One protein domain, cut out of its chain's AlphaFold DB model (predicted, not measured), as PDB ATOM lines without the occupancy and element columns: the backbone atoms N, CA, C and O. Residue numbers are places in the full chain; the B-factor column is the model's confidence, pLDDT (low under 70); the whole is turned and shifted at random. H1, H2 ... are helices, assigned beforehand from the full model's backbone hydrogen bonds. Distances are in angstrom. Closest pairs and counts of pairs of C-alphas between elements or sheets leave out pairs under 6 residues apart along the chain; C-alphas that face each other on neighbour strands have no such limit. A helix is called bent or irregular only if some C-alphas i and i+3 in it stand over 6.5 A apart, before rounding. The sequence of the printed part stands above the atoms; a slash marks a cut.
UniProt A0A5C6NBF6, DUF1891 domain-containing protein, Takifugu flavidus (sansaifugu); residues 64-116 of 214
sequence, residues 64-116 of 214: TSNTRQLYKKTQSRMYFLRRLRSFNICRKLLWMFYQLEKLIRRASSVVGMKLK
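AT A GLANCE: This is residues 64 to 116 of the 214 residues of the protein "DUF1891 domain-containing protein" of Takifugu flavidus (sansaifugu) (UniProt A0A5C6NBF6). Two long helices meet near their linked ends as an open V, with H1 kinked near residue 78 and its first part, residues 64 to 80, standing free. The last residues, 112 to 116, fold back beside the end of H2. The printed part has 53 residues with two named helices, H1 then H2, and no named strand; the class is all helix. It is loose, with a radius of gyration of the C-alphas of 14.1 A, and flat, spanning 38 by 32 by 14 A.

IN THESE COORDINATES: H1, residues 64 to 86, begins at C-alpha 64 (22.285, 47.508, 112.438) and is 29.8 A long. It is irregular: C-alphas 77 and 80 are 7.4 A apart, and it has a kink of 49 degrees near residue 78. H2, residues 91 to 111, is 30.2 A long and ends at C-alpha 111 (-1.948, 23.908, 94.539).

HOW THE PARTS SIT: H1, with residues 81 to 85 alone, and H2, with residue 94 alone, only just touch, with 3 pairs of C-alphas within 8 A. Their closest C-alphas, of Leu 81 and Leu 94, are 7.2 A apart. They run opposite ways at a steep tilt of 62 degrees. Every O i to N i+4 pair is within hydrogen-bond range in H2, and 17 of 19 in H1.

THE WHOLE: The C-alphas farthest apart, of Thr 64 and Val 111, are 38.3 A apart. The link from H1 to H2 is tight. The printed part has no cut, and no printed residue is under 70 in pLDDT.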
ATOM      1  N   THR A  64      22.844  46.346 113.142       79.06
ATOM      2  CA  THR A  64      22.285  47.508 112.438       79.06
ATOM      3  C   THR A  64      22.004  47.210 110.968       79.06
ATOM      4  O   THR A  64      20.928  47.557 110.463       79.06
ATOM      5  N   SER A  65      22.915  46.514 110.277       76.12
ATOM      6  CA  SER A  65      22.729  46.120 108.872       76.12
ATOM      7  C   SER A  65      21.528  45.183 108.706       76.12
ATOM      8  O   SER A  65      20.608  45.460 107.923       76.12
ATOM      9  N   ASN A  66      21.467  44.122 109.516       82.38
ATOM     10  CA  ASN A  66      20.361  43.165 109.517       82.38
ATOM     11  C   ASN A  66      19.020  43.835 109.877       82.38
ATOM     12  O   ASN A  66      18.023  43.676 109.167       82.38
ATOM     13  N   THR A  67      18.999  44.658 110.925       83.69
ATOM     14  CA  THR A  67      17.807  45.386 111.386       83.69
ATOM     15  C   THR A  67      17.297  46.351 110.321       83.69
ATOM     16  O   THR A  67      16.095  46.406 110.058       83.69
ATOM     17  N   ARG A  68      18.190  47.065 109.627       83.44
ATOM     18  CA  ARG A  68      17.827  47.962 108.520       83.44
ATOM     19  C   ARG A  68      17.233  47.195 107.338       83.44
ATOM     20  O   ARG A  68      16.249  47.652 106.751       83.44
ATOM     21  N   GLN A  69      17.784  46.030 106.998       80.56
ATOM     22  CA  GLN A  69      17.233  45.162 105.950       80.56
ATOM     23  C   GLN A  69      15.847  44.618 106.334       80.56
ATOM     24  O   GLN A  69      14.908  44.691 105.532       80.56
ATOM     25  N   LEU A  70      15.684  44.146 107.573       82.25
ATOM     26  CA  LEU A  70      14.397  43.701 108.115       82.25
ATOM     27  C   LEU A  70      13.368  44.832 108.131       82.25
ATOM     28  O   LEU A  70      12.221  44.624 107.719       82.25
ATOM     29  N   TYR A  71      13.774  46.035 108.532       79.69
ATOM     30  CA  TYR A  71      12.920  47.216 108.534       79.69
ATOM     31  C   TYR A  71      12.450  47.566 107.121       79.69
ATOM     32  O   TYR A  71      11.246  47.688 106.906       79.69
ATOM     33  N   LYS A  72      13.355  47.635 106.132       83.69
ATOM     34  CA  LYS A  72      13.005  47.896 104.720       83.69
ATOM     35  C   LYS A  72      12.037  46.845 104.163       83.69
ATOM     36  O   LYS A  72      11.029  47.190 103.541       83.69
ATOM     37  N   LYS A  73      12.292  45.561 104.435       78.56
ATOM     38  CA  LYS A  73      11.438  44.446 103.993       78.56
ATOM     39  C   LYS A  73      10.053  44.491 104.642       78.56
ATOM     40  O   LYS A  73       9.045  44.264 103.973       78.56
ATOM     41  N   THR A  74       9.994  44.810 105.932       78.50
ATOM     42  CA  THR A  74       8.738  44.967 106.681       78.50
ATOM     43  C   THR A  74       7.963  46.194 106.210       78.50
ATOM     44  O   THR A  74       6.751  46.120 106.017       78.50
ATOM     45  N   GLN A  75       8.662  47.299 105.950       82.44
ATOM     46  CA  GLN A  75       8.097  48.528 105.404       82.44
ATOM     47  C   GLN A  75       7.412  48.301 104.061       82.44
ATOM     48  O   GLN A  75       6.235  48.628 103.920       82.44
ATOM     49  N   SER A  76       8.112  47.664 103.121       83.19
ATOM     50  CA  SER A  76       7.557  47.302 101.814       83.19
ATOM     51  C   SER A  76       6.299  46.436 101.957       83.19
ATOM     52  O   SER A  76       5.263  46.736 101.366       83.19
ATOM     53  N   ARG A  77       6.334  45.421 102.833       78.06
ATOM     54  CA  ARG A  77       5.190  44.525 103.084       78.06
ATOM     55  C   ARG A  77       3.987  45.216 103.734       78.06
ATOM     56  O   ARG A  77       2.864  44.773 103.521       78.06
ATOM     57  N   MET A  78       4.199  46.266 104.529       80.38
ATOM     58  CA  MET A  78       3.125  47.007 105.208       80.38
ATOM     59  C   MET A  78       2.649  48.252 104.453       80.38
ATOM     60  O   MET A  78       1.680  48.874 104.891       80.38
ATOM     61  N   TYR A  79       3.293  48.638 103.348       82.69
ATOM     62  CA  TYR A  79       2.972  49.868 102.619       82.69
ATOM     63  C   TYR A  79       1.480  49.966 102.261       82.69
ATOM     64  O   TYR A  79       0.819  50.942 102.621       82.69
ATOM     65  N   PHE A  80       0.922  48.909 101.664       72.06
ATOM     66  CA  PHE A  80      -0.497  48.855 101.312       72.06
ATOM     67  C   PHE A  80      -1.414  48.947 102.536       72.06
ATOM     68  O   PHE A  80      -2.385  49.693 102.508       72.06
ATOM     69  N   LEU A  81      -1.084  48.276 103.647       74.44
ATOM     70  CA  LEU A  81      -1.888  48.342 104.876       74.44
ATOM     71  C   LEU A  81      -1.907  49.753 105.483       74.44
ATOM     72  O   LEU A  81      -2.949  50.197 105.964       74.44
ATOM     73  N   ARG A  82      -0.779  50.479 105.441       81.94
ATOM     74  CA  ARG A  82      -0.730  51.881 105.890       81.94
ATOM     75  C   ARG A  82      -1.559  52.791 104.988       81.94
ATOM     76  O   ARG A  82      -2.291  53.629 105.505       81.94
ATOM     77  N   ARG A  83      -1.499  52.579 103.671       77.75
ATOM     78  CA  ARG A  83      -2.283  53.337 102.687       77.75
ATOM     79  C   ARG A  83      -3.785  53.044 102.783       77.75
ATOM     80  O   ARG A  83      -4.596  53.950 102.664       77.75
ATOM     81  N   LEU A  84      -4.175  51.810 103.088       73.06
ATOM     82  CA  LEU A  84      -5.572  51.453 103.365       73.06
ATOM     83  C   LEU A  84      -6.071  52.080 104.674       73.06
ATOM     84  O   LEU A  84      -7.200  52.560 104.746       73.06
ATOM     85  N   ARG A  85      -5.216  52.153 105.700       76.62
ATOM     86  CA  ARG A  85      -5.547  52.831 106.959       76.62
ATOM     87  C   ARG A  85      -5.760  54.340 106.780       76.62
ATOM     88  O   ARG A  85      -6.610  54.891 107.470       76.62
ATOM     89  N   SER A  86      -5.051  55.001 105.856       79.81
ATOM     90  CA  SER A  86      -5.265  56.432 105.569       79.81
ATOM     91  C   SER A  86      -6.607  56.748 104.902       79.81
ATOM     92  O   SER A  86      -7.039  57.891 104.960       79.81
ATOM     93  N   PHE A  87      -7.310  55.755 104.345       76.75
ATOM     94  CA  PHE A  87      -8.683  55.911 103.839       76.75
ATOM     95  C   PHE A  87      -9.758  55.676 104.915       76.75
ATOM     96  O   PHE A  87     -10.918  55.441 104.596       76.75
ATOM     97  N   ASN A  88      -9.372  55.700 106.195       79.62
ATOM     98  CA  ASN A  88     -10.253  55.480 107.345       79.62
ATOM     99  C   ASN A  88     -11.014  54.136 107.310       79.62
ATOM    100  O   ASN A  88     -12.111  53.998 107.849       79.62
ATOM    101  N   ILE A  89     -10.419  53.118 106.677       80.31
ATOM    102  CA  ILE A  89     -10.977  51.765 106.627       80.31
ATOM    103  C   ILE A  89     -10.971  51.159 108.036       80.31
ATOM    104  O   ILE A  89      -9.960  51.186 108.744       80.31
ATOM    105  N   CYS A  90     -12.097  50.565 108.443       80.62
ATOM    106  CA  CYS A  90     -12.223  49.967 109.766       80.62
ATOM    107  C   CYS A  90     -11.224  48.809 109.963       80.62
ATOM    108  O   CYS A  90     -10.945  48.018 109.055       80.62
ATOM    109  N   ARG A  91     -10.696  48.669 111.189       81.00
ATOM    110  CA  ARG A  91      -9.681  47.647 111.526       81.00
ATOM    111  C   ARG A  91     -10.129  46.226 111.176       81.00
ATOM    112  O   ARG A  91      -9.300  45.410 110.787       81.00
ATOM    113  N   LYS A  92     -11.434  45.949 111.286       83.06
ATOM    114  CA  LYS A  92     -12.034  44.655 110.945       83.06
ATOM    115  C   LYS A  92     -11.849  44.324 109.463       83.06
ATOM    116  O   LYS A  92     -11.411  43.224 109.145       83.06
ATOM    117  N   LEU A  93     -12.106  45.280 108.570       79.12
ATOM    118  CA  LEU A  93     -11.939  45.080 107.132       79.12
ATOM    119  C   LEU A  93     -10.460  44.906 106.766       79.12
ATOM    120  O   LEU A  93     -10.114  43.966 106.055       79.12
ATOM    121  N   LEU A  94      -9.574  45.728 107.337       77.31
ATOM    122  CA  LEU A  94      -8.126  45.610 107.125       77.31
ATOM    123  C   LEU A  94      -7.579  44.239 107.570       77.31
ATOM    124  O   LEU A  94      -6.750  43.639 106.885       77.31
ATOM    125  N   TRP A  95      -8.067  43.725 108.703       81.69
ATOM    126  CA  TRP A  95      -7.694  42.406 109.212       81.69
ATOM    127  C   TRP A  95      -8.205  41.277 108.312       81.69
ATOM    128  O   TRP A  95      -7.440  40.365 107.999       81.69
ATOM    129  N   MET A  96      -9.452  41.359 107.834       81.62
ATOM    130  CA  MET A  96      -9.996  40.379 106.887       81.62
ATOM    131  C   MET A  96      -9.184  40.334 105.588       81.62
ATOM    132  O   MET A  96      -8.819  39.246 105.145       81.62
ATOM    133  N   PHE A  97      -8.820  41.491 105.025       77.06
ATOM    134  CA  PHE A  97      -7.960  41.555 103.838       77.06
ATOM    135  C   PHE A  97      -6.599  40.883 104.064       77.06
ATOM    136  O   PHE A  97      -6.164  40.068 103.249       77.06
ATOM    137  N   TYR A  98      -5.946  41.163 105.196       80.38
ATOM    138  CA  TYR A  98      -4.656  40.554 105.530       80.38
ATOM    139  C   TYR A  98      -4.738  39.026 105.686       80.38
ATOM    140  O   TYR A  98      -3.876  38.298 105.184       80.38
ATOM    141  N   GLN A  99      -5.776  38.524 106.364       85.25
ATOM    142  CA  GLN A  99      -5.969  37.079 106.525       85.25
ATOM    143  C   GLN A  99      -6.226  36.393 105.188       85.25
ATOM    144  O   GLN A  99      -5.676  35.324 104.922       85.25
ATOM    145  N   LEU A 100      -7.013  37.026 104.323       81.88
ATOM    146  CA  LEU A 100      -7.345  36.459 103.030       81.88
ATOM    147  C   LEU A 100      -6.119  36.360 102.112       81.88
ATOM    148  O   LEU A 100      -5.898  35.316 101.503       81.88
ATOM    149  N   GLU A 101      -5.254  37.379 102.078       80.50
ATOM    150  CA  GLU A 101      -3.978  37.279 101.357       80.50
ATOM    151  C   GLU A 101      -3.109  36.122 101.864       80.50
ATOM    152  O   GLU A 101      -2.492  35.400 101.076       80.50
ATOM    153  N   LYS A 102      -3.055  35.927 103.185       84.00
ATOM    154  CA  LYS A 102      -2.292  34.833 103.795       84.00
ATOM    155  C   LYS A 102      -2.837  33.468 103.371       84.00
ATOM    156  O   LYS A 102      -2.047  32.563 103.092       84.00
ATOM    157  N   LEU A 103      -4.159  33.327 103.295       86.12
ATOM    158  CA  LEU A 103      -4.815  32.114 102.811       86.12
ATOM    159  C   LEU A 103      -4.535  31.870 101.328       86.12
ATOM    160  O   LEU A 103      -4.139  30.763 100.978       86.12
ATOM    161  N   ILE A 104      -4.631  32.896 100.478       83.75
ATOM    162  CA  ILE A 104      -4.336  32.786  99.039       83.75
ATOM    163  C   ILE A 104      -2.893  32.325  98.812       83.75
ATOM    164  O   ILE A 104      -2.651  31.448  97.983       83.75
ATOM    165  N   ARG A 105      -1.923  32.844  99.575       82.44
ATOM    166  CA  ARG A 105      -0.515  32.414  99.473       82.44
ATOM    167  C   ARG A 105      -0.319  30.958  99.891       82.44
ATOM    168  O   ARG A 105       0.414  30.230  99.231       82.44
ATOM    169  N   ARG A 106      -0.980  30.528 100.970       85.06
ATOM    170  CA  ARG A 106      -0.933  29.129 101.424       85.06
ATOM    171  C   ARG A 106      -1.575  28.195 100.405       85.06
ATOM    172  O   ARG A 106      -0.951  27.217 100.021       85.06
ATOM    173  N   ALA A 107      -2.764  28.537  99.922       80.56
ATOM    174  CA  ALA A 107      -3.447  27.785  98.880       80.56
ATOM    175  C   ALA A 107      -2.608  27.721  97.594       80.56
ATOM    176  O   ALA A 107      -2.469  26.651  97.021       80.56
ATOM    177  N   SER A 108      -1.946  28.816  97.203       85.75
ATOM    178  CA  SER A 108      -1.024  28.825  96.055       85.75
ATOM    179  C   SER A 108       0.127  27.830  96.228       85.75
ATOM    180  O   SER A 108       0.515  27.164  95.276       85.75
ATOM    181  N   SER A 109       0.657  27.699  97.449       85.00
ATOM    182  CA  SER A 109       1.711  26.726  97.760       85.00
ATOM    183  C   SER A 109       1.216  25.280  97.735       85.00
ATOM    184  O   SER A 109       1.982  24.405  97.356       85.00
ATOM    185  N   VAL A 110      -0.028  25.027  98.154       88.81
ATOM    186  CA  VAL A 110      -0.633  23.683  98.153       88.81
ATOM    187  C   VAL A 110      -0.999  23.250  96.733       88.81
ATOM    188  O   VAL A 110      -0.777  22.105  96.366       88.81
ATOM    189  N   VAL A 111      -1.531  24.170  95.927       87.00
ATOM    190  CA  VAL A 111      -1.948  23.908  94.539       87.00
ATOM    191  C   VAL A 111      -0.755  23.983  93.567       87.00
ATOM    192  O   VAL A 111      -0.857  23.555  92.424       87.00
ATOM    193  N   GLY A 112       0.395  24.510  94.003       84.31
ATOM    194  CA  GLY A 112       1.614  24.593  93.191       84.31
ATOM    195  C   GLY A 112       1.570  25.661  92.093       84.31
ATOM    196  O   GLY A 112       2.412  25.662  91.201       84.31
ATOM    197  N   MET A 113       0.610  26.588  92.147       81.12
ATOM    198  CA  MET A 113       0.464  27.669  91.170       81.12
ATOM    199  C   MET A 113       0.065  28.981  91.839       81.12
ATOM    200  O   MET A 113      -0.595  29.004  92.879       81.12
ATOM    201  N   LYS A 114       0.456  30.103  91.231       79.75
ATOM    202  CA  LYS A 114       0.145  31.440  91.744       79.75
ATOM    203  C   LYS A 114      -1.340  31.746  91.546       79.75
ATOM    204  O   LYS A 114      -1.791  31.943  90.421       79.75
ATOM    205  N   LEU A 115      -2.088  31.831  92.643       81.06
ATOM    206  CA  LEU A 115      -3.495  32.226  92.614       81.06
ATOM    207  C   LEU A 115      -3.632  33.748  92.473       81.06
ATOM    208  O   LEU A 115      -2.827  34.516  93.011       81.06
ATOM    209  N   LYS A 116      -4.670  34.189  91.756       78.88
ATOM    210  CA  LYS A 116      -4.980  35.617  91.615       78.88
ATOM    211  C   LYS A 116      -5.461  36.193  92.955       78.88
ATOM    212  O   LYS A 116      -6.213  35.522  93.665       78.88
TER     213      LYS A 116